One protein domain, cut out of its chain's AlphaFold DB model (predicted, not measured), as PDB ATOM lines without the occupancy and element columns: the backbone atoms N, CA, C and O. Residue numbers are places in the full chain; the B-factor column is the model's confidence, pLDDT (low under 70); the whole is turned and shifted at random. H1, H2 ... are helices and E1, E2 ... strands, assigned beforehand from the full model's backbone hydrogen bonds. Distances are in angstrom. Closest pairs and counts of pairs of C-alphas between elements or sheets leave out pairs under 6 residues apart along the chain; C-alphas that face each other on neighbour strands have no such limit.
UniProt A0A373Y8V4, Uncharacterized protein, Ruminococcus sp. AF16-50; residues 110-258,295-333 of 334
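Overview. This is residues 110 to 258 and 295 to 333 of the 334 residues of an uncharacterized protein of Ruminococcus sp. AF16-50 (UniProt A0A373Y8V4). A twisted sheet of four strands, E2 E3 E1 E6, has helix H1 over one face and H3 over the other; beyond its E6 edge comes the strand pair E4 and E5, with the short helix H2 beyond that. H4 packs on H3, H5 sits by E5 and E6, and H6 leads away from the body as an arm, where residues 316 to 321 and 327 to 333 stick out. The printed part has 188 residues, with six named helices and six named strands in the order E1 H1 E2 E3 E4 H2 E5 E6 H3 H4 H5 H6; both sheets are antiparallel and the class is mixed, helices and strands. The whole is compact, with a radius of gyration of the C-alphas of 17.7 A and spans of 58 by 47 by 32 A.

Arrangement. The large sheet runs E2, residues 151 to 157, E3, 163 to 169, E1, 113 to 119, and E6, 215 to 221. E2 and E3 form a hairpin, with N 154 and O 166 within hydrogen-bond range at 2.8 A; between the neighbour strands E1 and E3, N 115 and O 167 are within hydrogen-bond range at 2.7 A, and between the neighbour strands E1 and E6, N 116 and O 218 are within hydrogen-bond range at 2.8 A. H1, residues 129 to 147, and H3, residues 226 to 238, are on opposite faces, three layers in all, at heights over the sheet of 9.1 A and 9.9 A. E1, H1 and E2 form a split strand-helix-strand unit, two strands running the same way with E3 between them, and its crossover is right-handed. The closest C-alphas of E5, residues 202 to 208, and E6 are those of Tyr 207 and Ala 219, 4.9 A. E5 is the antiparallel neighbour of E4, residues 176 to 183, with N 178 and O 206 2.9 A apart; E4 bends by 72 degrees at residue 179. H2, residues 192 to 198, comes closest to E4 at the C-alphas of Leu 192 and Thr 180, 6.0 A. H4, residues 297 to 302, touches H3, closest at the C-alphas of Ser 301 and Tyr 232, 5.8 A, at a steep tilt of 47 degrees. H5, residues 307 to 314, only grazes the large sheet; H6, residues 317 to 331, is close to H5 but not clearly touching, with the C-alphas of Tyr 319 and Tyr 313 6.2 A apart. Every O i to N i+4 pair is within hydrogen-bond range in H1, H2, H4, H5 and H6, against 5 of 9 in H3.

Along the chain. E1 begins at C-alpha 113 (3.462, 96.919, 129.878) and spans 18.8 A. H1 spans 26.0 A from C-alpha 129 (19.599, 114.149, 137.798). E6 spans 20.1 A, H3 19.5 A and E2 19.4 A. H6 spans 20.8 A and ends at C-alpha 331 (6.729, 65.168, 140.289).

Size, cuts and confidence. The C-alphas of Glu 123 and Leu 332 are the two farthest apart, 62.6 A. Residues 259 to 294 are not printed, and C-alphas 258 and 295 are 23.8 A apart across the cut, on the link from H3 to H4. Of the links that are printed whole, none is long. The mean pLDDT of the printed part is 85.2; 17 residues are under 70, among them 238 to 241 and 326 to 333.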
ATOM      1  N   GLU A 110      -0.159  92.683 138.974       89.88
ATOM      2  CA  GLU A 110      -0.296  92.469 137.536       89.88
ATOM      3  C   GLU A 110       0.175  93.711 136.778       89.88
ATOM      4  O   GLU A 110      -0.088  94.853 137.181       89.88
ATOM      5  N   TRP A 111       0.881  93.481 135.677       93.38
ATOM      6  CA  TRP A 111       1.444  94.519 134.824       93.38
ATOM      7  C   TRP A 111       1.030  94.252 133.388       93.38
ATOM      8  O   TRP A 111       1.016  93.103 132.968       93.38
ATOM      9  N   ALA A 112       0.719  95.313 132.650       94.19
ATOM     10  CA  ALA A 112       0.320  95.206 131.250       94.19
ATOM     11  C   ALA A 112       1.468  95.561 130.304       94.19
ATOM     12  O   ALA A 112       1.565  95.011 129.211       94.19
ATOM     13  N   TYR A 113       2.365  96.463 130.726       95.00
ATOM     14  CA  TYR A 113       3.462  96.919 129.878       95.00
ATOM     15  C   TYR A 113       4.789  97.026 130.624       95.00
ATOM     16  O   TYR A 113       4.863  97.524 131.752       95.00
ATOM     17  N   PHE A 114       5.858  96.649 129.925       94.69
ATOM     18  CA  PHE A 114       7.213  97.097 130.204       94.69
ATOM     19  C   PHE A 114       7.456  98.414 129.460       94.69
ATOM     20  O   PHE A 114       7.495  98.465 128.231       94.69
ATOM     21  N   LEU A 115       7.604  99.493 130.218       95.88
ATOM     22  CA  LEU A 115       7.842 100.841 129.732       95.88
ATOM     23  C   LEU A 115       9.325 101.198 129.852       95.88
ATOM     24  O   LEU A 115       9.889 101.205 130.944       95.88
ATOM     25  N   THR A 116       9.931 101.628 128.754       94.25
ATOM     26  CA  THR A 116      11.198 102.358 128.757       94.25
ATOM     27  C   THR A 116      10.933 103.813 128.388       94.25
ATOM     28  O   THR A 116      10.343 104.101 127.350       94.25
ATOM     29  N   ILE A 117      11.381 104.745 129.229       94.06
ATOM     30  CA  ILE A 117      11.410 106.176 128.903       94.06
ATOM     31  C   ILE A 117      12.848 106.679 128.877       94.06
ATOM     32  O   ILE A 117      13.639 106.422 129.788       94.06
ATOM     33  N   THR A 118      13.161 107.442 127.840       90.19
ATOM     34  CA  THR A 118      14.459 108.082 127.649       90.19
ATOM     35  C   THR A 118      14.251 109.580 127.623       90.19
ATOM     36  O   THR A 118      13.504 110.097 126.790       90.19
ATOM     37  N   PHE A 119      14.926 110.284 128.526       89.44
ATOM     38  CA  PHE A 119      14.953 111.738 128.493       89.44
ATOM     39  C   PHE A 119      15.801 112.211 127.311       89.44
ATOM     40  O   PHE A 119      16.953 111.797 127.180       89.44
ATOM     41  N   ASN A 120      15.227 113.048 126.449       84.12
ATOM     42  CA  ASN A 120      15.900 113.577 125.267       84.12
ATOM     43  C   ASN A 120      15.356 114.961 124.889       84.12
ATOM     44  O   ASN A 120      14.197 115.273 125.155       84.12
ATOM     45  N   GLY A 121      16.192 115.765 124.234       74.75
ATOM     46  CA  GLY A 121      15.865 117.098 123.732       74.75
ATOM     47  C   GLY A 121      16.995 118.097 123.982       74.75
ATOM     48  O   GLY A 121      17.806 117.912 124.885       74.75
ATOM     49  N   SER A 122      17.040 119.158 123.178       72.31
ATOM     50  CA  SER A 122      18.002 120.261 123.315       72.31
ATOM     51  C   SER A 122      17.541 121.349 124.290       72.31
ATOM     52  O   SER A 122      18.346 122.160 124.733       72.31
ATOM     53  N   GLU A 123      16.250 121.367 124.632       74.94
ATOM     54  CA  GLU A 123      15.638 122.399 125.480       74.94
ATOM     55  C   GLU A 123      16.077 122.329 126.949       74.94
ATOM     56  O   GLU A 123      15.964 123.316 127.678       74.94
ATOM     57  N   TYR A 124      16.547 121.166 127.411       76.81
ATOM     58  CA  TYR A 124      16.876 120.940 128.815       76.81
ATOM     59  C   TYR A 124      18.145 120.107 128.975       76.81
ATOM     60  O   TYR A 124      18.400 119.175 128.216       76.81
ATOM     61  N   ASP A 125      18.896 120.383 130.043       78.12
ATOM     62  CA  ASP A 125      20.007 119.535 130.464       78.12
ATOM     63  C   ASP A 125      19.487 118.281 131.188       78.12
ATOM     64  O   ASP A 125      19.248 118.265 132.400       78.12
ATOM     65  N   PHE A 126      19.307 117.205 130.424       81.25
ATOM     66  CA  PHE A 126      18.886 115.902 130.937       81.25
ATOM     67  C   PHE A 126      20.017 115.092 131.596       81.25
ATOM     68  O   PHE A 126      19.760 113.996 132.100       81.25
ATOM     69  N   SER A 127      21.247 115.621 131.649       77.25
ATOM     70  CA  SER A 127      22.326 115.043 132.462       77.25
ATOM     71  C   SER A 127      22.167 115.389 133.952       77.25
ATOM     72  O   SER A 127      22.625 114.644 134.829       77.25
ATOM     73  N   ASN A 128      21.439 116.471 134.260       85.31
ATOM     74  CA  ASN A 128      21.139 116.898 135.619       85.31
ATOM     75  C   ASN A 128      20.050 116.018 136.264       85.31
ATOM     76  O   ASN A 128      18.844 116.183 136.042       85.31
ATOM     77  N   ALA A 129      20.482 115.100 137.131       87.56
ATOM     78  CA  ALA A 129      19.599 114.149 137.798       87.56
ATOM     79  C   ALA A 129      18.498 114.811 138.645       87.56
ATOM     80  O   ALA A 129      17.380 114.298 138.681       87.56
ATOM     81  N   ASP A 130      18.760 115.950 139.297       89.12
ATOM     82  CA  ASP A 130      17.759 116.642 140.119       89.12
ATOM     83  C   ASP A 130      16.676 117.315 139.273       89.12
ATOM     84  O   ASP A 130      15.495 117.315 139.647       89.12
ATOM     85  N   PHE A 131      17.049 117.854 138.112       88.88
ATOM     86  CA  PHE A 131      16.091 118.387 137.150       88.88
ATOM     87  C   PHE A 131      15.183 117.277 136.603       88.88
ATOM     88  O   PHE A 131      13.953 117.370 136.704       88.88
ATOM     89  N   VAL A 132      15.788 116.191 136.107       91.06
ATOM     90  CA  VAL A 132      15.082 115.012 135.582       91.06
ATOM     91  C   VAL A 132      14.135 114.438 136.633       91.06
ATOM     92  O   VAL A 132      12.946 114.241 136.371       91.06
ATOM     93  N   LYS A 133      14.621 114.273 137.866       93.25
ATOM     94  CA  LYS A 133      13.845 113.807 139.018       93.25
ATOM     95  C   LYS A 133      12.583 114.637 139.248       93.25
ATOM     96  O   LYS A 133      11.516 114.066 139.473       93.25
ATOM     97  N   LYS A 134      12.678 115.972 139.212       93.38
ATOM     98  CA  LYS A 134      11.527 116.870 139.423       93.38
ATOM     99  C   LYS A 134      10.477 116.708 138.322       93.38
ATOM    100  O   LYS A 134       9.288 116.615 138.633       93.38
ATOM    101  N   LYS A 135      10.900 116.653 137.054       93.25
ATOM    102  CA  LYS A 135       9.993 116.482 135.905       93.25
ATOM    103  C   LYS A 135       9.324 115.109 135.920       93.25
ATOM    104  O   LYS A 135       8.096 115.045 135.858       93.25
ATOM    105  N   LEU A 136      10.110 114.046 136.106       95.25
ATOM    106  CA  LEU A 136       9.615 112.674 136.196       95.25
ATOM    107  C   LEU A 136       8.594 112.522 137.318       95.25
ATOM    108  O   LEU A 136       7.503 112.005 137.104       95.25
ATOM    109  N   ARG A 137       8.929 113.016 138.515       96.00
ATOM    110  CA  ARG A 137       8.050 112.933 139.682       96.00
ATOM    111  C   ARG A 137       6.709 113.609 139.427       96.00
ATOM    112  O   ARG A 137       5.679 113.018 139.725       96.00
ATOM    113  N   ARG A 138       6.715 114.821 138.864       96.38
ATOM    114  CA  ARG A 138       5.476 115.546 138.550       96.38
ATOM    115  C   ARG A 138       4.632 114.799 137.519       96.38
ATOM    116  O   ARG A 138       3.414 114.771 137.654       96.38
ATOM    117  N   TRP A 139       5.265 114.211 136.505       96.69
ATOM    118  CA  TRP A 139       4.563 113.399 135.516       96.69
ATOM    119  C   TRP A 139       3.922 112.171 136.176       96.69
ATOM    120  O   TRP A 139       2.704 112.049 136.135       96.69
ATOM    121  N   LEU A 140       4.696 111.355 136.900       97.62
ATOM    122  CA  LEU A 140       4.196 110.165 137.603       97.62
ATOM    123  C   LEU A 140       3.059 110.491 138.583       97.62
ATOM    124  O   LEU A 140       2.036 109.820 138.583       97.62
ATOM    125  N   GLU A 141       3.203 111.542 139.396       97.44
ATOM    126  CA  GLU A 141       2.159 111.960 140.342       97.44
ATOM    127  C   GLU A 141       0.855 112.353 139.631       97.44
ATOM    128  O   GLU A 141      -0.226 112.071 140.145       97.44
ATOM    129  N   ASN A 142       0.936 112.985 138.458       97.38
ATOM    130  CA  ASN A 142      -0.248 113.316 137.669       97.38
ATOM    131  C   ASN A 142      -0.909 112.066 137.085       97.38
ATOM    132  O   ASN A 142      -2.133 111.981 137.124       97.38
ATOM    133  N   GLN A 143      -0.122 111.107 136.591       97.38
ATOM    134  CA  GLN A 143      -0.667 109.882 136.005       97.38
ATOM    135  C   GLN A 143      -1.314 108.975 137.048       97.38
ATOM    136  O   GLN A 143      -2.416 108.480 136.831       97.38
ATOM    137  N   VAL A 144      -0.718 108.866 138.237       97.62
ATOM    138  CA  VAL A 144      -1.352 108.183 139.376       97.62
ATOM    139  C   VAL A 144      -2.691 108.849 139.721       97.62
ATOM    140  O   VAL A 144      -3.683 108.167 139.926       97.62
ATOM    141  N   LYS A 145      -2.746 110.188 139.776       97.38
ATOM    142  CA  LYS A 145      -3.965 110.913 140.182       97.38
ATOM    143  C   LYS A 145      -5.083 110.893 139.142       97.38
ATOM    144  O   LYS A 145      -6.243 110.932 139.525       97.38
ATOM    145  N   ARG A 146      -4.743 110.945 137.853       96.56
ATOM    146  CA  ARG A 146      -5.720 111.129 136.766       96.56
ATOM    147  C   ARG A 146      -6.137 109.825 136.103       96.56
ATOM    148  O   ARG A 146      -7.215 109.786 135.529       96.56
ATOM    149  N   LYS A 147      -5.280 108.806 136.158       96.56
ATOM    150  CA  LYS A 147      -5.442 107.552 135.413       96.56
ATOM    151  C   LYS A 147      -5.260 106.304 136.277       96.56
ATOM    152  O   LYS A 147      -5.180 105.209 135.745       96.56
ATOM    153  N   ASP A 148      -5.125 106.477 137.594       97.06
ATOM    154  CA  ASP A 148      -4.813 105.396 138.537       97.06
ATOM    155  C   ASP A 148      -3.589 104.556 138.118       97.06
ATOM    156  O   ASP A 148      -3.518 103.345 138.315       97.06
ATOM    157  N   MET A 149      -2.585 105.214 137.524       97.44
ATOM    158  CA  MET A 149      -1.368 104.541 137.076       97.44
ATOM    159  C   MET A 149      -0.686 103.829 138.253       97.44
ATOM    160  O   MET A 149      -0.251 104.459 139.223       97.44
ATOM    161  N   LYS A 150      -0.542 102.511 138.149       97.50
ATOM    162  CA  LYS A 150       0.373 101.702 138.950       97.50
ATOM    163  C   LYS A 150       1.719 101.686 138.251       97.50
ATOM    164  O   LYS A 150       1.785 101.502 137.040       97.50
ATOM    165  N   TYR A 151       2.802 101.873 139.002       97.75
ATOM    166  CA  TYR A 151       4.136 101.747 138.424       97.75
ATOM    167  C   TYR A 151       5.181 101.226 139.401       97.75
ATOM    168  O   TYR A 151       5.174 101.561 140.588       97.75
ATOM    169  N   LEU A 152       6.145 100.488 138.860       97.44
ATOM    170  CA  LEU A 152       7.428 100.171 139.478       97.44
ATOM    171  C   LEU A 152       8.523 100.617 138.518       97.44
ATOM    172  O   LEU A 152       8.615 100.071 137.435       97.44
ATOM    173  N   LEU A 153       9.336 101.600 138.902       96.69
ATOM    174  CA  LEU A 153      10.299 102.276 138.034       96.69
ATOM    175  C   LEU A 153      11.717 102.211 138.602       96.69
ATOM    176  O   LEU A 153      11.940 102.487 139.784       96.69
ATOM    177  N   ILE A 154      12.684 101.934 137.733       94.88
ATOM    178  CA  ILE A 154      14.109 101.856 138.037       94.88
ATOM    179  C   ILE A 154      14.871 102.769 137.068       94.88
ATOM    180  O   ILE A 154      14.832 102.539 135.857       94.88
ATOM    181  N   PRO A 155      15.555 103.813 137.566       92.25
ATOM    182  CA  PRO A 155      16.384 104.662 136.730       92.25
ATOM    183  C   PRO A 155      17.745 104.008 136.455       92.25
ATOM    184  O   PRO A 155      18.372 103.444 137.353       92.25
ATOM    185  N   GLU A 156      18.229 104.162 135.229       88.75
ATOM    186  CA  GLU A 156      19.518 103.668 134.742       88.75
ATOM    187  C   GLU A 156      20.248 104.785 133.978       88.75
ATOM    188  O   GLU A 156      19.627 105.616 133.307       88.75
ATOM    189  N   ARG A 157      21.582 104.829 134.075       84.00
ATOM    190  CA  ARG A 157      22.387 105.725 133.236       84.00
ATOM    191  C   ARG A 157      22.540 105.114 131.851       84.00
ATOM    192  O   ARG A 157      23.038 104.004 131.710       84.00
ATOM    193  N   HIS A 158      22.165 105.867 130.829       78.81
ATOM    194  CA  HIS A 158      22.411 105.475 129.455       78.81
ATOM    195  C   HIS A 158      23.890 105.638 129.090       78.81
ATOM    196  O   HIS A 158      24.582 106.499 129.639       78.81
ATOM    197  N   LYS A 159      24.361 104.867 128.100       76.62
ATOM    198  CA  LYS A 159      25.744 104.938 127.592       76.62
ATOM    199  C   LYS A 159      26.136 106.352 127.142       76.62
ATOM    200  O   LYS A 159      27.281 106.749 127.312       76.62
ATOM    201  N   ASN A 160      25.170 107.131 126.654       73.75
ATOM    202  CA  ASN A 160      25.379 108.505 126.181       73.75
ATOM    203  C   ASN A 160      25.293 109.558 127.308       73.75
ATOM    204  O   ASN A 160      25.160 110.743 127.028       73.75
ATOM    205  N   GLY A 161      25.272 109.149 128.582       73.56
ATOM    206  CA  GLY A 161      25.199 110.046 129.744       73.56
ATOM    207  C   GLY A 161      23.785 110.489 130.149       73.56
ATOM    208  O   GLY A 161      23.595 110.922 131.287       73.56
ATOM    209  N   GLY A 162      22.792 110.328 129.267       80.12
ATOM    210  CA  GLY A 162      21.374 110.562 129.569       80.12
ATOM    211  C   GLY A 162      20.795 109.575 130.589       80.12
ATOM    212  O   GLY A 162      21.416 108.571 130.941       80.12
ATOM    213  N   ILE A 163      19.581 109.848 131.068       87.06
ATOM    214  CA  ILE A 163      18.887 108.992 132.041       87.06
ATOM    215  C   ILE A 163      17.782 108.210 131.333       87.06
ATOM    216  O   ILE A 163      16.924 108.789 130.665       87.06
ATOM    217  N   HIS A 164      17.807 106.890 131.496       89.56
ATOM    218  CA  HIS A 164      16.731 105.985 131.112       89.56
ATOM    219  C   HIS A 164      15.961 105.579 132.360       89.56
ATOM    220  O   HIS A 164      16.516 105.520 133.457       89.56
ATOM    221  N   CYS A 165      14.674 105.304 132.220       92.94
ATOM    222  CA  CYS A 165      13.916 104.633 133.263       92.94
ATOM    223  C   CYS A 165      13.199 103.436 132.658       92.94
ATOM    224  O   CYS A 165      12.472 103.585 131.678       92.94
ATOM    225  N   HIS A 166      13.392 102.279 133.280       94.12
ATOM    226  CA  HIS A 166      12.614 101.076 133.012       94.12
ATOM    227  C   HIS A 166      11.501 100.998 134.034       94.12
ATOM    228  O   HIS A 166      11.738 101.248 135.218       94.12
ATOM    229  N   ALA A 167      10.296 100.677 133.599       96.00
ATOM    230  CA  ALA A 167       9.157 100.576 134.477       96.00
ATOM    231  C   ALA A 167       8.222  99.442 134.076       96.00
ATOM    232  O   ALA A 167       8.071  99.144 132.900       96.00
ATOM    233  N   LEU A 168       7.554  98.856 135.062       96.56
ATOM    234  CA  LEU A 168       6.320  98.112 134.838       96.56
ATOM    235  C   LEU A 168       5.156  99.049 135.107       96.56
ATOM    236  O   LEU A 168       5.206  99.801 136.089       96.56
ATOM    237  N   ILE A 169       4.146  99.016 134.244       97.06
ATOM    238  CA  ILE A 169       2.933  99.824 134.372       97.06
ATOM    239  C   ILE A 169       1.683  98.982 134.088       97.06
ATOM    240  O   ILE A 169       1.745  97.980 133.371       97.06
ATOM    241  N   ASN A 170       0.557  99.370 134.681       95.81
ATOM    242  CA  ASN A 170      -0.748  98.818 134.321       95.81
ATOM    243  C   ASN A 170      -1.260  99.418 133.004       95.81
ATOM    244  O   ASN A 170      -0.697 100.379 132.475       95.81
ATOM    245  N   ASP A 171      -2.350  98.847 132.500       95.50
ATOM    246  CA  ASP A 171      -3.048  99.359 131.330       95.50
ATOM    247  C   ASP A 171      -3.901 100.577 131.712       95.50
ATOM    248  O   ASP A 171      -4.999 100.452 132.252       95.50
ATOM    249  N   CYS A 172      -3.335 101.773 131.542       95.56
ATOM    250  CA  CYS A 172      -4.008 103.028 131.880       95.56
ATOM    251  C   CYS A 172      -3.833 104.134 130.831       95.56
ATOM    252  O   CYS A 172      -4.245 105.270 131.065       95.56
ATOM    253  N   PHE A 173      -3.168 103.861 129.706       95.81
ATOM    254  CA  PHE A 173      -2.874 104.864 128.683       95.81
ATOM    255  C   PHE A 173      -3.509 104.493 127.351       95.81
ATOM    256  O   PHE A 173      -3.479 103.336 126.951       95.81
ATOM    257  N   ASP A 174      -3.956 105.510 126.619       94.56
ATOM    258  CA  ASP A 174      -4.285 105.380 125.203       94.56
ATOM    259  C   ASP A 174      -2.972 105.284 124.410       94.56
ATOM    260  O   ASP A 174      -2.341 106.289 124.060       94.56
ATOM    261  N   MET A 175      -2.502 104.052 124.235       94.94
ATOM    262  CA  MET A 175      -1.250 103.733 123.557       94.94
ATOM    263  C   MET A 175      -1.333 104.048 122.058       94.94
ATOM    264  O   MET A 175      -2.354 103.810 121.417       94.94
ATOM    265  N   VAL A 176      -0.234 104.538 121.475       96.56
ATOM    266  CA  VAL A 176      -0.128 104.779 120.024       96.56
ATOM    267  C   VAL A 176       0.944 103.878 119.433       96.56
ATOM    268  O   VAL A 176       2.036 103.786 119.986       96.56
ATOM    269  N   ASP A 177       0.642 103.219 118.315       96.25
ATOM    270  CA  ASP A 177       1.601 102.391 117.575       96.25
ATOM    271  C   ASP A 177       2.865 103.204 117.233       96.25
ATOM    272  O   ASP A 177       2.789 104.301 116.676       96.25
ATOM    273  N   SER A 178       4.041 102.684 117.590       94.56
ATOM    274  CA  SER A 178       5.320 103.356 117.347       94.56
ATOM    275  C   SER A 178       5.787 103.299 115.887       94.56
ATOM    276  O   SER A 178       6.790 103.930 115.547       94.56
ATOM    277  N   GLY A 179       5.131 102.502 115.039       94.81
ATOM    278  CA  GLY A 179       5.615 102.132 113.706       94.81
ATOM    279  C   GLY A 179       6.749 101.100 113.734       94.81
ATOM    280  O   GLY A 179       7.385 100.845 112.705       94.81
ATOM    281  N   THR A 180       7.026 100.505 114.900       94.31
ATOM    282  CA  THR A 180       8.012  99.434 115.069       94.31
ATOM    283  C   THR A 180       7.396  98.194 115.712       94.31
ATOM    284  O   THR A 180       6.327  98.241 116.325       94.31
ATOM    285  N   ARG A 181       8.045  97.045 115.529       93.25
ATOM    286  CA  ARG A 181       7.624  95.760 116.094       93.25
ATOM    287  C   ARG A 181       8.772  95.071 116.798       93.25
ATOM    288  O   ARG A 181       9.930  95.240 116.413       93.25
ATOM    289  N   LEU A 182       8.435  94.250 117.782       88.38
ATOM    290  CA  LEU A 182       9.329  93.193 118.223       88.38
ATOM    291  C   LEU A 182       9.288  92.065 117.201       88.38
ATOM    292  O   LEU A 182       8.217  91.641 116.770       88.38
ATOM    293  N   VAL A 183      10.470  91.613 116.804       86.56
ATOM    294  CA  VAL A 183      10.668  90.611 115.762       86.56
ATOM    295  C   VAL A 183      11.575  89.528 116.326       86.56
ATOM    296  O   VAL A 183      12.502  89.835 117.078       86.56
ATOM    297  N   THR A 184      11.284  88.263 116.033       78.31
ATOM    298  CA  THR A 184      12.105  87.134 116.501       78.31
ATOM    299  C   THR A 184      13.520  87.220 115.924       78.31
ATOM    300  O   THR A 184      13.694  87.470 114.730       78.31
ATOM    301  N   GLY A 185      14.538  87.041 116.770       78.00
ATOM    302  CA  GLY A 185      15.948  87.105 116.359       78.00
ATOM    303  C   GLY A 185      16.512  88.522 116.180       78.00
ATOM    304  O   GLY A 185      17.609  88.679 115.641       78.00
ATOM    305  N   TYR A 186      15.781  89.556 116.617       79.56
ATOM    306  CA  TYR A 186      16.225  90.951 116.592       79.56
ATOM    307  C   TYR A 186      16.199  91.589 117.985       79.56
ATOM    308  O   TYR A 186      15.145  91.814 118.571       79.56
ATOM    309  N   ASN A 187      17.369  92.053 118.422       73.38
ATOM    310  CA  ASN A 187      17.599  92.651 119.744       73.38
ATOM    311  C   ASN A 187      17.016  94.069 119.920       73.38
ATOM    312  O   ASN A 187      17.230  94.723 120.945       73.38
ATOM    313  N   LYS A 188      16.366  94.618 118.888       83.00
ATOM    314  CA  LYS A 188      15.784  95.967 118.882       83.00
ATOM    315  C   LYS A 188      14.499  95.980 118.058       83.00
ATOM    316  O   LYS A 188      14.427  95.247 117.074       83.00
ATOM    317  N   PRO A 189      13.541  96.865 118.390       88.44
ATOM    318  CA  PRO A 189      12.371  97.077 117.555       88.44
ATOM    319  C   PRO A 189      12.739  97.393 116.102       88.44
ATOM    320  O   PRO A 189      13.628  98.208 115.842       88.44
ATOM    321  N   VAL A 190      12.032  96.765 115.167       92.31
ATOM    322  CA  VAL A 190      12.272  96.868 113.722       92.31
ATOM    323  C   VAL A 190      11.132  97.647 113.067       92.31
ATOM    324  O   VAL A 190       9.982  97.528 113.482       92.31
ATOM    325  N   THR A 191      11.440  98.475 112.065       93.75
ATOM    326  CA  THR A 191      10.425  99.251 111.329       93.75
ATOM    327  C   THR A 191       9.567  98.360 110.434       93.75
ATOM    328  O   THR A 191      10.063  97.358 109.921       93.75
ATOM    329  N   LEU A 192       8.317  98.766 110.185       93.19
ATOM    330  CA  LEU A 192       7.405  98.056 109.273       93.19
ATOM    331  C   LEU A 192       8.023  97.820 107.888       93.19
ATOM    332  O   LEU A 192       8.027  96.697 107.404       93.19
ATOM    333  N   LYS A 193       8.680  98.836 107.316       94.12
ATOM    334  CA  LYS A 193       9.369  98.717 106.023       94.12
ATOM    335  C   LYS A 193      10.386  97.569 106.003       94.12
ATOM    336  O   LYS A 193      10.415  96.782 105.068       94.12
ATOM    337  N   THR A 194      11.228  97.470 107.032       91.94
ATOM    338  CA  THR A 194      12.252  96.416 107.106       91.94
ATOM    339  C   THR A 194      11.644  95.032 107.323       91.94
ATOM    340  O   THR A 194      12.216  94.045 106.868       91.94
ATOM    341  N   ILE A 195      10.511  94.954 108.024       92.69
ATOM    342  CA  ILE A 195       9.766  93.706 108.221       92.69
ATOM    343  C   ILE A 195       9.236  93.203 106.885       92.69
ATOM    344  O   ILE A 195       9.472  92.042 106.559       92.69
ATOM    345  N   ASP A 196       8.625  94.089 106.097       92.69
ATOM    346  CA  ASP A 196       8.090  93.759 104.776       92.69
ATOM    347  C   ASP A 196       9.214  93.351 103.808       92.69
ATOM    348  O   ASP A 196       9.126  92.319 103.147       92.69
ATOM    349  N   GLU A 197      10.320  94.104 103.776       94.00
ATOM    350  CA  GLU A 197      11.475  93.829 102.903       94.00
ATOM    351  C   GLU A 197      12.148  92.479 103.184       94.00
ATOM    352  O   GLU A 197      12.729  91.876 102.282       94.00
ATOM    353  N   LYS A 198      12.118  92.019 104.439       92.69
ATOM    354  CA  LYS A 198      12.822  90.807 104.884       92.69
ATOM    355  C   LYS A 198      11.886  89.662 105.267       92.69
ATOM    356  O   LYS A 198      12.374  88.635 105.731       92.69
ATOM    357  N   ASN A 199      10.577  89.834 105.073       90.12
ATOM    358  CA  ASN A 199       9.532  88.881 105.445       90.12
ATOM    359  C   ASN A 199       9.698  88.354 106.886       90.12
ATOM    360  O   ASN A 199       9.774  87.148 107.129       90.12
ATOM    361  N   LEU A 200       9.851  89.277 107.837       89.31
ATOM    362  CA  LEU A 200      10.177  88.937 109.222       89.31
ATOM    363  C   LEU A 200       8.932  88.582 110.040       89.31
ATOM    364  O   LEU A 200       7.877  89.197 109.897       89.31
ATOM    365  N   HIS A 201       9.084  87.641 110.972       86.25
ATOM    366  CA  HIS A 201       8.006  87.251 111.875       86.25
ATOM    367  C   HIS A 201       7.814  88.275 113.008       86.25
ATOM    368  O   HIS A 201       8.681  88.456 113.868       86.25
ATOM    369  N   VAL A 202       6.667  88.958 112.988       87.25
ATOM    370  CA  VAL A 202       6.264  89.952 113.991       87.25
ATOM    371  C   VAL A 202       5.684  89.263 115.218       87.25
ATOM    372  O   VAL A 202       4.771  88.456 115.093       87.25
ATOM    373  N   ARG A 203       6.160  89.659 116.401       81.44
ATOM    374  CA  ARG A 203       5.652  89.167 117.687       81.44
ATOM    375  C   ARG A 203       4.684  90.143 118.327       81.44
ATOM    376  O   ARG A 203       3.499  89.870 118.462       81.44
ATOM    377  N   ASN A 204       5.186  91.326 118.674       86.94
ATOM    378  CA  ASN A 204       4.412  92.322 119.402       86.94
ATOM    379  C   ASN A 204       4.537  93.691 118.750       86.94
ATOM    380  O   ASN A 204       5.589  94.086 118.231       86.94
ATOM    381  N   VAL A 205       3.445  94.441 118.837       93.00
ATOM    382  CA  VAL A 205       3.443  95.871 118.559       93.00
ATOM    383  C   VAL A 205       4.210  96.586 119.663       93.00
ATOM    384  O   VAL A 205       4.047  96.289 120.847       93.00
ATOM    385  N   VAL A 206       5.063  97.522 119.258       94.50
ATOM    386  CA  VAL A 206       5.698  98.460 120.174       94.50
ATOM    387  C   VAL A 206       4.860  99.728 120.188       94.50
ATOM    388  O   VAL A 206       4.439 100.217 119.142       94.50
ATOM    389  N   TYR A 207       4.598 100.255 121.376       97.19
ATOM    390  CA  TYR A 207       3.767 101.438 121.548       97.19
ATOM    391  C   TYR A 207       4.569 102.612 122.104       97.19
ATOM    392  O   TYR A 207       5.590 102.442 122.767       97.19
ATOM    393  N   ASN A 208       4.063 103.816 121.876       97.12
ATOM    394  CA  ASN A 208       4.482 105.045 122.529       97.12
ATOM    395  C   ASN A 208       3.365 105.526 123.465       97.12
ATOM    396  O   ASN A 208       2.185 105.298 123.202       97.12
ATOM    397  N   ILE A 209       3.740 106.251 124.521       96.56
ATOM    398  CA  ILE A 209       2.812 106.979 125.393       96.56
ATOM    399  C   ILE A 209       2.812 108.450 124.948       96.56
ATOM    400  O   ILE A 209       3.769 109.163 125.267       96.56
ATOM    401  N   PRO A 210       1.768 108.948 124.259       92.88
ATOM    402  CA  PRO A 210       1.745 110.320 123.730       92.88
ATOM    403  C   PRO A 210       1.894 111.401 124.807       92.88
ATOM    404  O   PRO A 210       2.408 112.489 124.566       92.88
ATOM    405  N   GLU A 211       1.467 111.099 126.031       93.19
ATOM    406  CA  GLU A 211       1.553 112.013 127.172       93.19
ATOM    407  C   GLU A 211       2.970 112.174 127.733       93.19
ATOM    408  O   GLU A 211       3.217 113.033 128.593       93.19
ATOM    409  N   TRP A 212       3.910 111.336 127.297       94.62
ATOM    410  CA  TRP A 212       5.316 111.493 127.618       94.62
ATOM    411  C   TRP A 212       5.952 112.537 126.700       94.62
ATOM    412  O   TRP A 212       6.218 112.288 125.532       94.62
ATOM    413  N   LYS A 213       6.239 113.717 127.255       90.69
ATOM    414  CA  LYS A 213       6.736 114.877 126.494       90.69
ATOM    415  C   LYS A 213       8.208 115.229 126.711       90.69
ATOM    416  O   LYS A 213       8.653 116.277 126.260       90.69
ATOM    417  N   TYR A 214       8.941 114.430 127.483       91.31
ATOM    418  CA  TYR A 214      10.328 114.736 127.869       91.31
ATOM    419  C   TYR A 214      11.361 113.897 127.107       91.31
ATOM    420  O   TYR A 214      12.504 113.786 127.547       91.31
ATOM    421  N   GLY A 215      10.955 113.280 125.997       91.31
ATOM    422  CA  GLY A 215      11.812 112.474 125.139       91.31
ATOM    423  C   GLY A 215      11.048 111.300 124.543       91.31
ATOM    424  O   GLY A 215       9.873 111.423 124.210       91.31
ATOM    425  N   PHE A 216      11.710 110.152 124.439       91.56
ATOM    426  CA  PHE A 216      11.128 108.949 123.852       91.56
ATOM    427  C   PHE A 216      10.471 108.074 124.915       91.56
ATOM    428  O   PHE A 216      10.940 108.003 126.053       91.56
ATOM    429  N   SER A 217       9.394 107.402 124.526       95.31
ATOM    430  CA  SER A 217       8.769 106.334 125.299       95.31
ATOM    431  C   SER A 217       8.679 105.085 124.434       95.31
ATOM    432  O   SER A 217       8.658 105.174 123.214       95.31
ATOM    433  N   THR A 218       8.693 103.920 125.060       95.12
ATOM    434  CA  THR A 218       8.523 102.628 124.402       95.12
ATOM    435  C   THR A 218       7.813 101.723 125.394       95.12
ATOM    436  O   THR A 218       8.373 101.415 126.441       95.12
ATOM    437  N   ALA A 219       6.579 101.343 125.098       95.88
ATOM    438  CA  ALA A 219       5.773 100.431 125.891       95.88
ATOM    439  C   ALA A 219       5.621  99.117 125.123       95.88
ATOM    440  O   ALA A 219       5.134  99.091 123.991       95.88
ATOM    441  N   ILE A 220       6.079  98.035 125.739       93.25
ATOM    442  CA  ILE A 220       6.015  96.679 125.201       93.25
ATOM    443  C   ILE A 220       5.021  95.897 126.060       93.25
ATOM    444  O   ILE A 220       5.194  95.897 127.283       93.25
ATOM    445  N   PRO A 221       3.994  95.260 125.470       92.00
ATOM    446  CA  PRO A 221       3.080  94.403 126.215       92.00
ATOM    447  C   PRO A 221       3.836  93.302 126.958       92.00
ATOM    448  O   PRO A 221       4.775  92.719 126.417       92.00
ATOM    449  N   VAL A 222       3.426  93.025 128.190       89.44
ATOM    450  CA  VAL A 222       3.894  91.869 128.958       89.44
ATOM    451  C   VAL A 222       2.694  91.001 129.310       89.44
ATOM    452  O   VAL A 222       1.646  91.503 129.700       89.44
ATOM    453  N   GLU A 223       2.850  89.697 129.135       74.12
ATOM    454  CA  GLU A 223       1.843  88.682 129.445       74.12
ATOM    455  C   GLU A 223       2.131  88.016 130.797       74.12
ATOM    456  O   GLU A 223       3.206  88.213 131.375       74.12
ATOM    457  N   ASN A 224       1.173  87.215 131.278       61.91
ATOM    458  CA  ASN A 224       1.078  86.571 132.599       61.91
ATOM    459  C   ASN A 224       2.255  85.634 132.968       61.91
ATOM    460  O   ASN A 224       2.074  84.442 133.190       61.91
ATOM    461  N   ASN A 225       3.466  86.174 133.087       67.12
ATOM    462  CA  ASN A 225       4.636  85.510 133.658       67.12
ATOM    463  C   ASN A 225       5.326  86.458 134.655       67.12
ATOM    464  O   ASN A 225       6.427  86.982 134.443       67.12
ATOM    465  N   SER A 226       4.614  86.737 135.751       72.62
ATOM    466  CA  SER A 226       4.991  87.721 136.771       72.62
ATOM    467  C   SER A 226       6.312  87.389 137.465       72.62
ATOM    468  O   SER A 226       7.061  88.304 137.807       72.62
ATOM    469  N   ALA A 227       6.634  86.103 137.632       76.81
ATOM    470  CA  ALA A 227       7.890  85.652 138.225       76.81
ATOM    471  C   ALA A 227       9.090  85.981 137.321       76.81
ATOM    472  O   ALA A 227      10.034  86.642 137.766       76.81
ATOM    473  N   ALA A 228       9.035  85.594 136.041       78.50
ATOM    474  CA  ALA A 228      10.084  85.890 135.071       78.50
ATOM    475  C   ALA A 228      10.332  87.402 134.943       78.50
ATOM    476  O   ALA A 228      11.470  87.876 135.030       78.50
ATOM    477  N   LEU A 229       9.251  88.173 134.818       84.00
ATOM    478  CA  LEU A 229       9.301  89.628 134.730       84.00
ATOM    479  C   LEU A 229       9.890  90.270 135.998       84.00
ATOM    480  O   LEU A 229      10.701  91.198 135.902       84.00
ATOM    481  N   ALA A 230       9.533  89.761 137.183       87.00
ATOM    482  CA  ALA A 230      10.073  90.222 138.460       87.00
ATOM    483  C   ALA A 230      11.585  89.982 138.571       87.00
ATOM    484  O   ALA A 230      12.314  90.881 138.997       87.00
ATOM    485  N   PHE A 231      12.085  88.819 138.145       82.50
ATOM    486  CA  PHE A 231      13.529  88.578 138.076       82.50
ATOM    487  C   PHE A 231      14.202  89.527 137.088       82.50
ATOM    488  O   PHE A 231      15.175  90.197 137.449       82.50
ATOM    489  N   TYR A 232      13.646  89.660 135.884       84.75
ATOM    490  CA  TYR A 232      14.218  90.508 134.848       84.75
ATOM    491  C   TYR A 232      14.372  91.959 135.299       84.75
ATOM    492  O   TYR A 232      15.457  92.531 135.195       84.75
ATOM    493  N   ILE A 233      13.327  92.560 135.877       88.81
ATOM    494  CA  ILE A 233      13.394  93.969 136.272       88.81
ATOM    495  C   ILE A 233      14.423  94.221 137.389       88.81
ATOM    496  O   ILE A 233      15.045  95.286 137.435       88.81
ATOM    497  N   THR A 234      14.695  93.239 138.259       88.00
ATOM    498  CA  THR A 234      15.716  93.391 139.313       88.00
ATOM    499  C   THR A 234      17.139  93.523 138.763       88.00
ATOM    500  O   THR A 234      17.994  94.114 139.432       88.00
ATOM    501  N   LYS A 235      17.395  93.082 137.524       84.06
ATOM    502  CA  LYS A 235      18.673  93.260 136.814       84.06
ATOM    503  C   LYS A 235      19.106  94.724 136.754       84.06
ATOM    504  O   LYS A 235      20.287  95.026 136.961       84.06
ATOM    505  N   TYR A 236      18.154  95.638 136.557       84.12
ATOM    506  CA  TYR A 236      18.394  97.084 136.485       84.12
ATOM    507  C   TYR A 236      18.713  97.725 137.842       84.12
ATOM    508  O   TYR A 236      19.169  98.862 137.896       84.12
ATOM    509  N   ILE A 237      18.527  97.017 138.960       82.81
ATOM    510  CA  ILE A 237      19.046  97.457 140.266       82.81
ATOM    511  C   ILE A 237      20.562  97.254 140.336       82.81
ATOM    512  O   ILE A 237      21.256  98.015 141.003       82.81
ATOM    513  N   THR A 238      21.085  96.244 139.640       68.50
ATOM    514  CA  THR A 238      22.516  95.899 139.623       68.50
ATOM    515  C   THR A 238      23.300  96.502 138.471       68.50
ATOM    516  O   THR A 238      24.487  96.772 138.632       68.50
ATOM    517  N   LYS A 239      22.668  96.746 137.319       68.44
ATOM    518  CA  LYS A 239      23.312  97.379 136.161       68.44
ATOM    519  C   LYS A 239      23.404  98.902 136.350       68.44
ATOM    520  O   LYS A 239      22.552  99.648 135.894       68.44
ATOM    521  N   GLY A 240      24.430  99.378 137.061       58.84
ATOM    522  CA  GLY A 240      24.792 100.809 137.084       58.84
ATOM    523  C   GLY A 240      23.814 101.749 137.808       58.84
ATOM    524  O   GLY A 240      23.852 102.968 137.604       58.84
ATOM    525  N   ASN A 241      22.937 101.221 138.666       65.50
ATOM    526  CA  ASN A 241      21.996 102.024 139.442       65.50
ATOM    527  C   ASN A 241      22.669 102.650 140.669       65.50
ATOM    528  O   ASN A 241      22.557 102.182 141.801       65.50
ATOM    529  N   ASN A 242      23.324 103.784 140.439       70.94
ATOM    530  CA  ASN A 242      24.005 104.562 141.476       70.94
ATOM    531  C   ASN A 242      23.030 105.430 142.293       70.94
ATOM    532  O   ASN A 242      23.352 106.566 142.637       70.94
ATOM    533  N   LYS A 243      21.806 104.940 142.561       83.56
ATOM    534  CA  LYS A 243      20.718 105.707 143.196       83.56
ATOM    535  C   LYS A 243      20.550 107.076 142.532       83.56
ATOM    536  O   LYS A 243      20.580 108.095 143.218       83.56
ATOM    537  N   ILE A 244      20.361 107.102 141.210       86.38
ATOM    538  CA  ILE A 244      20.366 108.330 140.387       86.38
ATOM    539  C   ILE A 244      19.468 109.427 140.983       86.38
ATOM    540  O   ILE A 244      19.844 110.591 141.029       86.38
ATOM    541  N   PHE A 245      18.306 109.049 141.527       89.38
ATOM    542  CA  PHE A 245      17.369 109.979 142.170       89.38
ATOM    543  C   PHE A 245      17.386 109.945 143.711       89.38
ATOM    544  O   PHE A 245      16.428 110.378 144.366       89.38
ATOM    545  N   GLY A 246      18.447 109.410 144.313       87.56
ATOM    546  CA  GLY A 246      18.602 109.152 145.748       87.56
ATOM    547  C   GLY A 246      17.969 107.841 146.238       87.56
ATOM    548  O   GLY A 246      18.032 107.534 147.427       87.56
ATOM    549  N   LYS A 247      17.351 107.059 145.343       89.19
ATOM    550  CA  LYS A 247      16.761 105.734 145.607       89.19
ATOM    551  C   LYS A 247      17.046 104.802 144.429       89.19
ATOM    552  O   LYS A 247      17.162 105.289 143.309       89.19
ATOM    553  N   TYR A 248      17.110 103.496 144.690       91.12
ATOM    554  CA  TYR A 248      17.280 102.483 143.640       91.12
ATOM    555  C   TYR A 248      16.039 102.333 142.754       91.12
ATOM    556  O   TYR A 248      16.155 102.101 141.564       91.12
ATOM    557  N   TYR A 249      14.844 102.476 143.316       94.69
ATOM    558  CA  TYR A 249      13.597 102.346 142.569       94.69
ATOM    559  C   TYR A 249      12.540 103.278 143.151       94.69
ATOM    560  O   TYR A 249      12.612 103.667 144.327       94.69
ATOM    561  N   TRP A 250      11.547 103.611 142.335       96.31
ATOM    562  CA  TRP A 250      10.321 104.296 142.715       96.31
ATOM    563  C   TRP A 250       9.128 103.393 142.418       96.31
ATOM    564  O   TRP A 250       9.152 102.629 141.466       96.31
ATOM    565  N   SER A 251       8.073 103.492 143.213       97.19
ATOM    566  CA  SER A 251       6.802 102.849 142.888       97.19
ATOM    567  C   SER A 251       5.635 103.688 143.375       97.19
ATOM    568  O   SER A 251       5.791 104.460 144.333       97.19
ATOM    569  N   SER A 252       4.485 103.557 142.720       97.25
ATOM    570  CA  SER A 252       3.254 104.213 143.152       97.25
ATOM    571  C   SER A 252       2.752 103.636 144.483       97.25
ATOM    572  O   SER A 252       3.199 102.592 144.974       97.25
ATOM    573  N   ARG A 253       1.852 104.374 145.143       95.12
ATOM    574  CA  ARG A 253       1.291 103.972 146.446       95.12
ATOM    575  C   ARG A 253       0.165 102.944 146.327       95.12
ATOM    576  O   ARG A 253      -0.075 102.247 147.300       95.12
ATOM    577  N   ASN A 254      -0.482 102.871 145.166       95.81
ATOM    578  CA  ASN A 254      -1.544 101.920 144.832       95.81
ATOM    579  C   ASN A 254      -1.007 100.543 144.372       95.81
ATOM    580  O   ASN A 254      -1.800  99.680 144.011       95.81
ATOM    581  N   CYS A 255       0.316 100.311 144.391       95.56
ATOM    582  CA  CYS A 255       0.888  98.967 144.249       95.56
ATOM    583  C   CYS A 255       0.713  98.154 145.536       95.56
ATOM    584  O   CYS A 255       0.986  98.659 146.631       95.56
ATOM    585  N   ASN A 256       0.449  96.858 145.393       93.62
ATOM    586  CA  ASN A 256       0.686  95.881 146.449       93.62
ATOM    587  C   ASN A 256       2.191  95.810 146.710       93.62
ATOM    588  O   ASN A 256       2.974  95.483 145.818       93.62
ATOM    589  N   ARG A 257       2.629  96.208 147.904       92.12
ATOM    590  CA  ARG A 257       4.067  96.347 148.183       92.12
ATOM    591  C   ARG A 257       4.677  95.108 148.801       92.12
ATOM    592  O   ARG A 257       5.886  94.919 148.678       92.12
ATOM    593  N   ASP A 258       3.886  94.352 149.535       90.12
ATOM    594  CA  ASP A 258       4.328  93.221 150.327       90.12
ATOM    595  C   ASP A 258       3.458  92.019 149.948       90.12
ATOM    596  O   ASP A 258       2.234  92.177 149.904       90.12
ATOM    597  N   PRO A 295      14.703  76.444 136.862       65.81
ATOM    598  CA  PRO A 295      15.848  76.656 137.752       65.81
ATOM    599  C   PRO A 295      16.876  77.667 137.216       65.81
ATOM    600  O   PRO A 295      16.997  77.888 136.015       65.81
ATOM    601  N   ASN A 296      17.675  78.256 138.114       67.69
ATOM    602  CA  ASN A 296      18.771  79.190 137.787       67.69
ATOM    603  C   ASN A 296      18.349  80.415 136.954       67.69
ATOM    604  O   ASN A 296      19.152  81.011 136.236       67.69
ATOM    605  N   PHE A 297      17.095  80.847 137.084       71.75
ATOM    606  CA  PHE A 297      16.540  81.929 136.274       71.75
ATOM    607  C   PHE A 297      17.277  83.275 136.403       71.75
ATOM    608  O   PHE A 297      17.289  84.069 135.461       71.75
ATOM    609  N   GLU A 298      17.942  83.555 137.531       68.38
ATOM    610  CA  GLU A 298      18.794  84.752 137.650       68.38
ATOM    611  C   GLU A 298      19.971  84.700 136.654       68.38
ATOM    612  O   GLU A 298      20.274  85.705 136.012       68.38
ATOM    613  N   GLU A 299      20.572  83.526 136.426       72.44
ATOM    614  CA  GLU A 299      21.619  83.328 135.415       72.44
ATOM    615  C   GLU A 299      21.056  83.380 133.994       72.44
ATOM    616  O   GLU A 299      21.671  83.967 133.104       72.44
ATOM    617  N   VAL A 300      19.868  82.809 133.777       74.00
ATOM    618  CA  VAL A 300      19.194  82.824 132.472       74.00
ATOM    619  C   VAL A 300      18.821  84.255 132.074       74.00
ATOM    620  O   VAL A 300      19.229  84.732 131.018       74.00
ATOM    621  N   SER A 301      18.145  85.000 132.952       73.56
ATOM    622  CA  SER A 301      17.775  86.406 132.720       73.56
ATOM    623  C   SER A 301      18.991  87.335 132.561       73.56
ATOM    624  O   SER A 301      18.931  88.360 131.864       73.56
ATOM    625  N   ALA A 302      20.141  86.984 133.147       75.94
ATOM    626  CA  ALA A 302      21.377  87.735 132.965       75.94
ATOM    627  C   ALA A 302      21.865  87.729 131.504       75.94
ATOM    628  O   ALA A 302      22.409  88.752 131.074       75.94
ATOM    629  N   ARG A 303      21.579  86.670 130.726       79.31
ATOM    630  CA  ARG A 303      21.981  86.510 129.311       79.31
ATOM    631  C   ARG A 303      21.355  87.550 128.373       79.31
ATOM    632  O   ARG A 303      21.954  87.899 127.364       79.31
ATOM    633  N   PHE A 304      20.182  88.084 128.715       79.06
ATOM    634  CA  PHE A 304      19.397  88.936 127.813       79.06
ATOM    635  C   PHE A 304      19.638  90.427 128.041       79.06
ATOM    636  O   PHE A 304      19.186  91.000 129.035       79.06
ATOM    637  N   ASP A 305      20.341  91.103 127.136       74.81
ATOM    638  CA  ASP A 305      20.671  92.523 127.314       74.81
ATOM    639  C   ASP A 305      19.498  93.493 127.127       74.81
ATOM    640  O   ASP A 305      19.569  94.624 127.612       74.81
ATOM    641  N   ASN A 306      18.421  93.057 126.481       76.69
ATOM    642  CA  ASN A 306      17.213  93.846 126.257       76.69
ATOM    643  C   ASN A 306      15.952  93.018 126.541       76.69
ATOM    644  O   ASN A 306      16.009  91.794 126.658       76.69
ATOM    645  N   ILE A 307      14.830  93.718 126.721       78.50
ATOM    646  CA  ILE A 307      13.563  93.099 127.114       78.50
ATOM    647  C   ILE A 307      12.961  92.292 125.962       78.50
ATOM    648  O   ILE A 307      12.347  91.269 126.212       78.50
ATOM    649  N   ALA A 308      13.181  92.694 124.708       74.75
ATOM    650  CA  ALA A 308      12.598  92.020 123.552       74.75
ATOM    651  C   ALA A 308      13.097  90.576 123.403       74.75
ATOM    652  O   ALA A 308      12.278  89.683 123.198       74.75
ATOM    653  N   ASP A 309      14.405  90.354 123.556       78.19
ATOM    654  CA  ASP A 309      15.007  89.013 123.519       78.19
ATOM    655  C   ASP A 309      14.588  88.179 124.737       78.19
ATOM    656  O   ASP A 309      14.372  86.976 124.638       78.19
ATOM    657  N   PHE A 310      14.456  88.821 125.902       79.75
ATOM    658  CA  PHE A 310      14.005  88.135 127.109       79.75
ATOM    659  C   PHE A 310      12.558  87.650 126.985       79.75
ATOM    660  O   PHE A 310      12.285  86.496 127.291       79.75
ATOM    661  N   LEU A 311      11.654  88.518 126.515       77.88
ATOM    662  CA  LEU A 311      10.260  88.156 126.250       77.88
ATOM    663  C   LEU A 311      10.163  87.079 125.162       77.88
ATOM    664  O   LEU A 311       9.328  86.192 125.276       77.88
ATOM    665  N   ASP A 312      11.053  87.114 124.163       76.50
ATOM    666  CA  ASP A 312      11.182  86.064 123.139       76.50
ATOM    667  C   ASP A 312      11.369  84.691 123.772       76.50
ATOM    668  O   ASP A 312      10.647  83.747 123.475       76.50
ATOM    669  N   TYR A 313      12.329  84.608 124.686       79.12
ATOM    670  CA  TYR A 313      12.656  83.366 125.353       79.12
ATOM    671  C   TYR A 313      11.523  82.904 126.268       79.12
ATOM    672  O   TYR A 313      11.045  81.788 126.105       79.12
ATOM    673  N   ILE A 314      11.037  83.747 127.186       77.62
ATOM    674  CA  ILE A 314      10.062  83.302 128.201       77.62
ATOM    675  C   ILE A 314       8.668  82.982 127.643       77.62
ATOM    676  O   ILE A 314       7.873  82.361 128.345       77.62
ATOM    677  N   TYR A 315       8.369  83.411 126.414       75.81
ATOM    678  CA  TYR A 315       7.136  83.070 125.697       75.81
ATOM    679  C   TYR A 315       7.352  82.058 124.567       75.81
ATOM    680  O   TYR A 315       6.417  81.757 123.830       75.81
ATOM    681  N   SER A 316       8.563  81.522 124.415       75.38
ATOM    682  CA  SER A 316       8.845  80.489 123.421       75.38
ATOM    683  C   SER A 316       8.325  79.116 123.853       75.38
ATOM    684  O   SER A 316       8.290  78.781 125.042       75.38
ATOM    685  N   ASP A 317       8.017  78.273 122.865       73.19
ATOM    686  CA  ASP A 317       7.751  76.847 123.086       73.19
ATOM    687  C   ASP A 317       8.960  76.130 123.707       73.19
ATOM    688  O   ASP A 317       8.791  75.157 124.433       73.19
ATOM    689  N   GLU A 318      10.179  76.621 123.455       75.88
ATOM    690  CA  GLU A 318      11.409  76.105 124.063       75.88
ATOM    691  C   GLU A 318      11.388  76.291 125.580       75.88
ATOM    692  O   GLU A 318      11.559  75.321 126.312       75.88
ATOM    693  N   TYR A 319      11.087  77.500 126.063       74.62
ATOM    694  CA  TYR A 319      10.950  77.754 127.497       74.62
ATOM    695  C   TYR A 319       9.809  76.955 128.113       74.62
ATOM    696  O   TYR A 319       9.963  76.406 129.202       74.62
ATOM    697  N   ARG A 320       8.670  76.862 127.416       71.56
ATOM    698  CA  ARG A 320       7.535  76.061 127.877       71.56
ATOM    699  C   ARG A 320       7.915  74.588 128.011       71.56
ATOM    700  O   ARG A 320       7.617  73.981 129.026       71.56
ATOM    701  N   LYS A 321       8.633  74.040 127.034       73.88
ATOM    702  CA  LYS A 321       9.120  72.662 127.069       73.88
ATOM    703  C   LYS A 321      10.162  72.444 128.164       73.88
ATOM    704  O   LYS A 321      10.084  71.449 128.869       73.88
ATOM    705  N   GLU A 322      11.116  73.362 128.338       73.56
ATOM    706  CA  GLU A 322      12.085  73.307 129.445       73.56
ATOM    707  C   GLU A 322      11.391  73.356 130.814       73.56
ATOM    708  O   GLU A 322      11.817  72.684 131.755       73.56
ATOM    709  N   TYR A 323      10.328  74.155 130.920       71.69
ATOM    710  CA  TYR A 323       9.483  74.248 132.101       71.69
ATOM    711  C   TYR A 323       8.725  72.938 132.349       71.69
ATOM    712  O   TYR A 323       8.888  72.349 133.417       71.69
ATOM    713  N   ASP A 324       7.977  72.445 131.362       72.94
ATOM    714  CA  ASP A 324       7.183  71.217 131.458       72.94
ATOM    715  C   ASP A 324       8.087  70.000 131.774       72.94
ATOM    716  O   ASP A 324       7.845  69.293 132.753       72.94
ATOM    717  N   ASP A 325       9.210  69.828 131.058       72.81
ATOM    718  CA  ASP A 325      10.192  68.753 131.289       72.81
ATOM    719  C   ASP A 325      10.777  68.789 132.715       72.81
ATOM    720  O   ASP A 325      11.108  67.746 133.290       72.81
ATOM    721  N   TYR A 326      10.974  69.982 133.286       66.88
ATOM    722  CA  TYR A 326      11.479  70.125 134.650       66.88
ATOM    723  C   TYR A 326      10.429  69.712 135.680       66.88
ATOM    724  O   TYR A 326      10.749  68.950 136.598       66.88
ATOM    725  N   PHE A 327       9.195  70.195 135.534       64.00
ATOM    726  CA  PHE A 327       8.141  69.928 136.506       64.00
ATOM    727  C   PHE A 327       7.664  68.470 136.448       64.00
ATOM    728  O   PHE A 327       7.577  67.848 137.507       64.00
ATOM    729  N   GLU A 328       7.533  67.862 135.264       64.75
ATOM    730  CA  GLU A 328       7.244  66.422 135.125       64.75
ATOM    731  C   GLU A 328       8.320  65.551 135.797       64.75
ATOM    732  O   GLU A 328       8.018  64.584 136.495       64.75
ATOM    733  N   ARG A 329       9.604  65.910 135.655       58.53
ATOM    734  CA  ARG A 329      10.699  65.205 136.348       58.53
ATOM    735  C   ARG A 329      10.718  65.458 137.851       58.53
ATOM    736  O   ARG A 329      11.272  64.635 138.579       58.53
ATOM    737  N   SER A 330      10.203  66.592 138.318       55.25
ATOM    738  CA  SER A 330      10.134  66.897 139.747       55.25
ATOM    739  C   SER A 330       9.014  66.121 140.441       55.25
ATOM    740  O   SER A 330       9.254  65.585 141.515       55.25
ATOM    741  N   GLU A 331       7.863  65.954 139.781       50.09
ATOM    742  CA  GLU A 331       6.729  65.168 140.289       50.09
ATOM    743  C   GLU A 331       7.003  63.656 140.283       50.09
ATOM    744  O   GLU A 331       6.453  62.929 141.101       50.09
ATOM    745  N   LEU A 332       7.879  63.166 139.397       42.62
ATOM    746  CA  LEU A 332       8.305  61.757 139.365       42.62
ATOM    747  C   LEU A 332       9.388  61.400 140.403       42.62
ATOM    748  O   LEU A 332       9.717  60.223 140.548       42.62
ATOM    749  N   ASN A 333       9.986  62.395 141.069       41.41
ATOM    750  CA  ASN A 333      11.059  62.217 142.057       41.41
ATOM    751  C   ASN A 333      10.631  62.558 143.503       41.41
ATOM    752  O   ASN A 333      11.480  62.514 144.402       41.41
TER     753      ASN A 333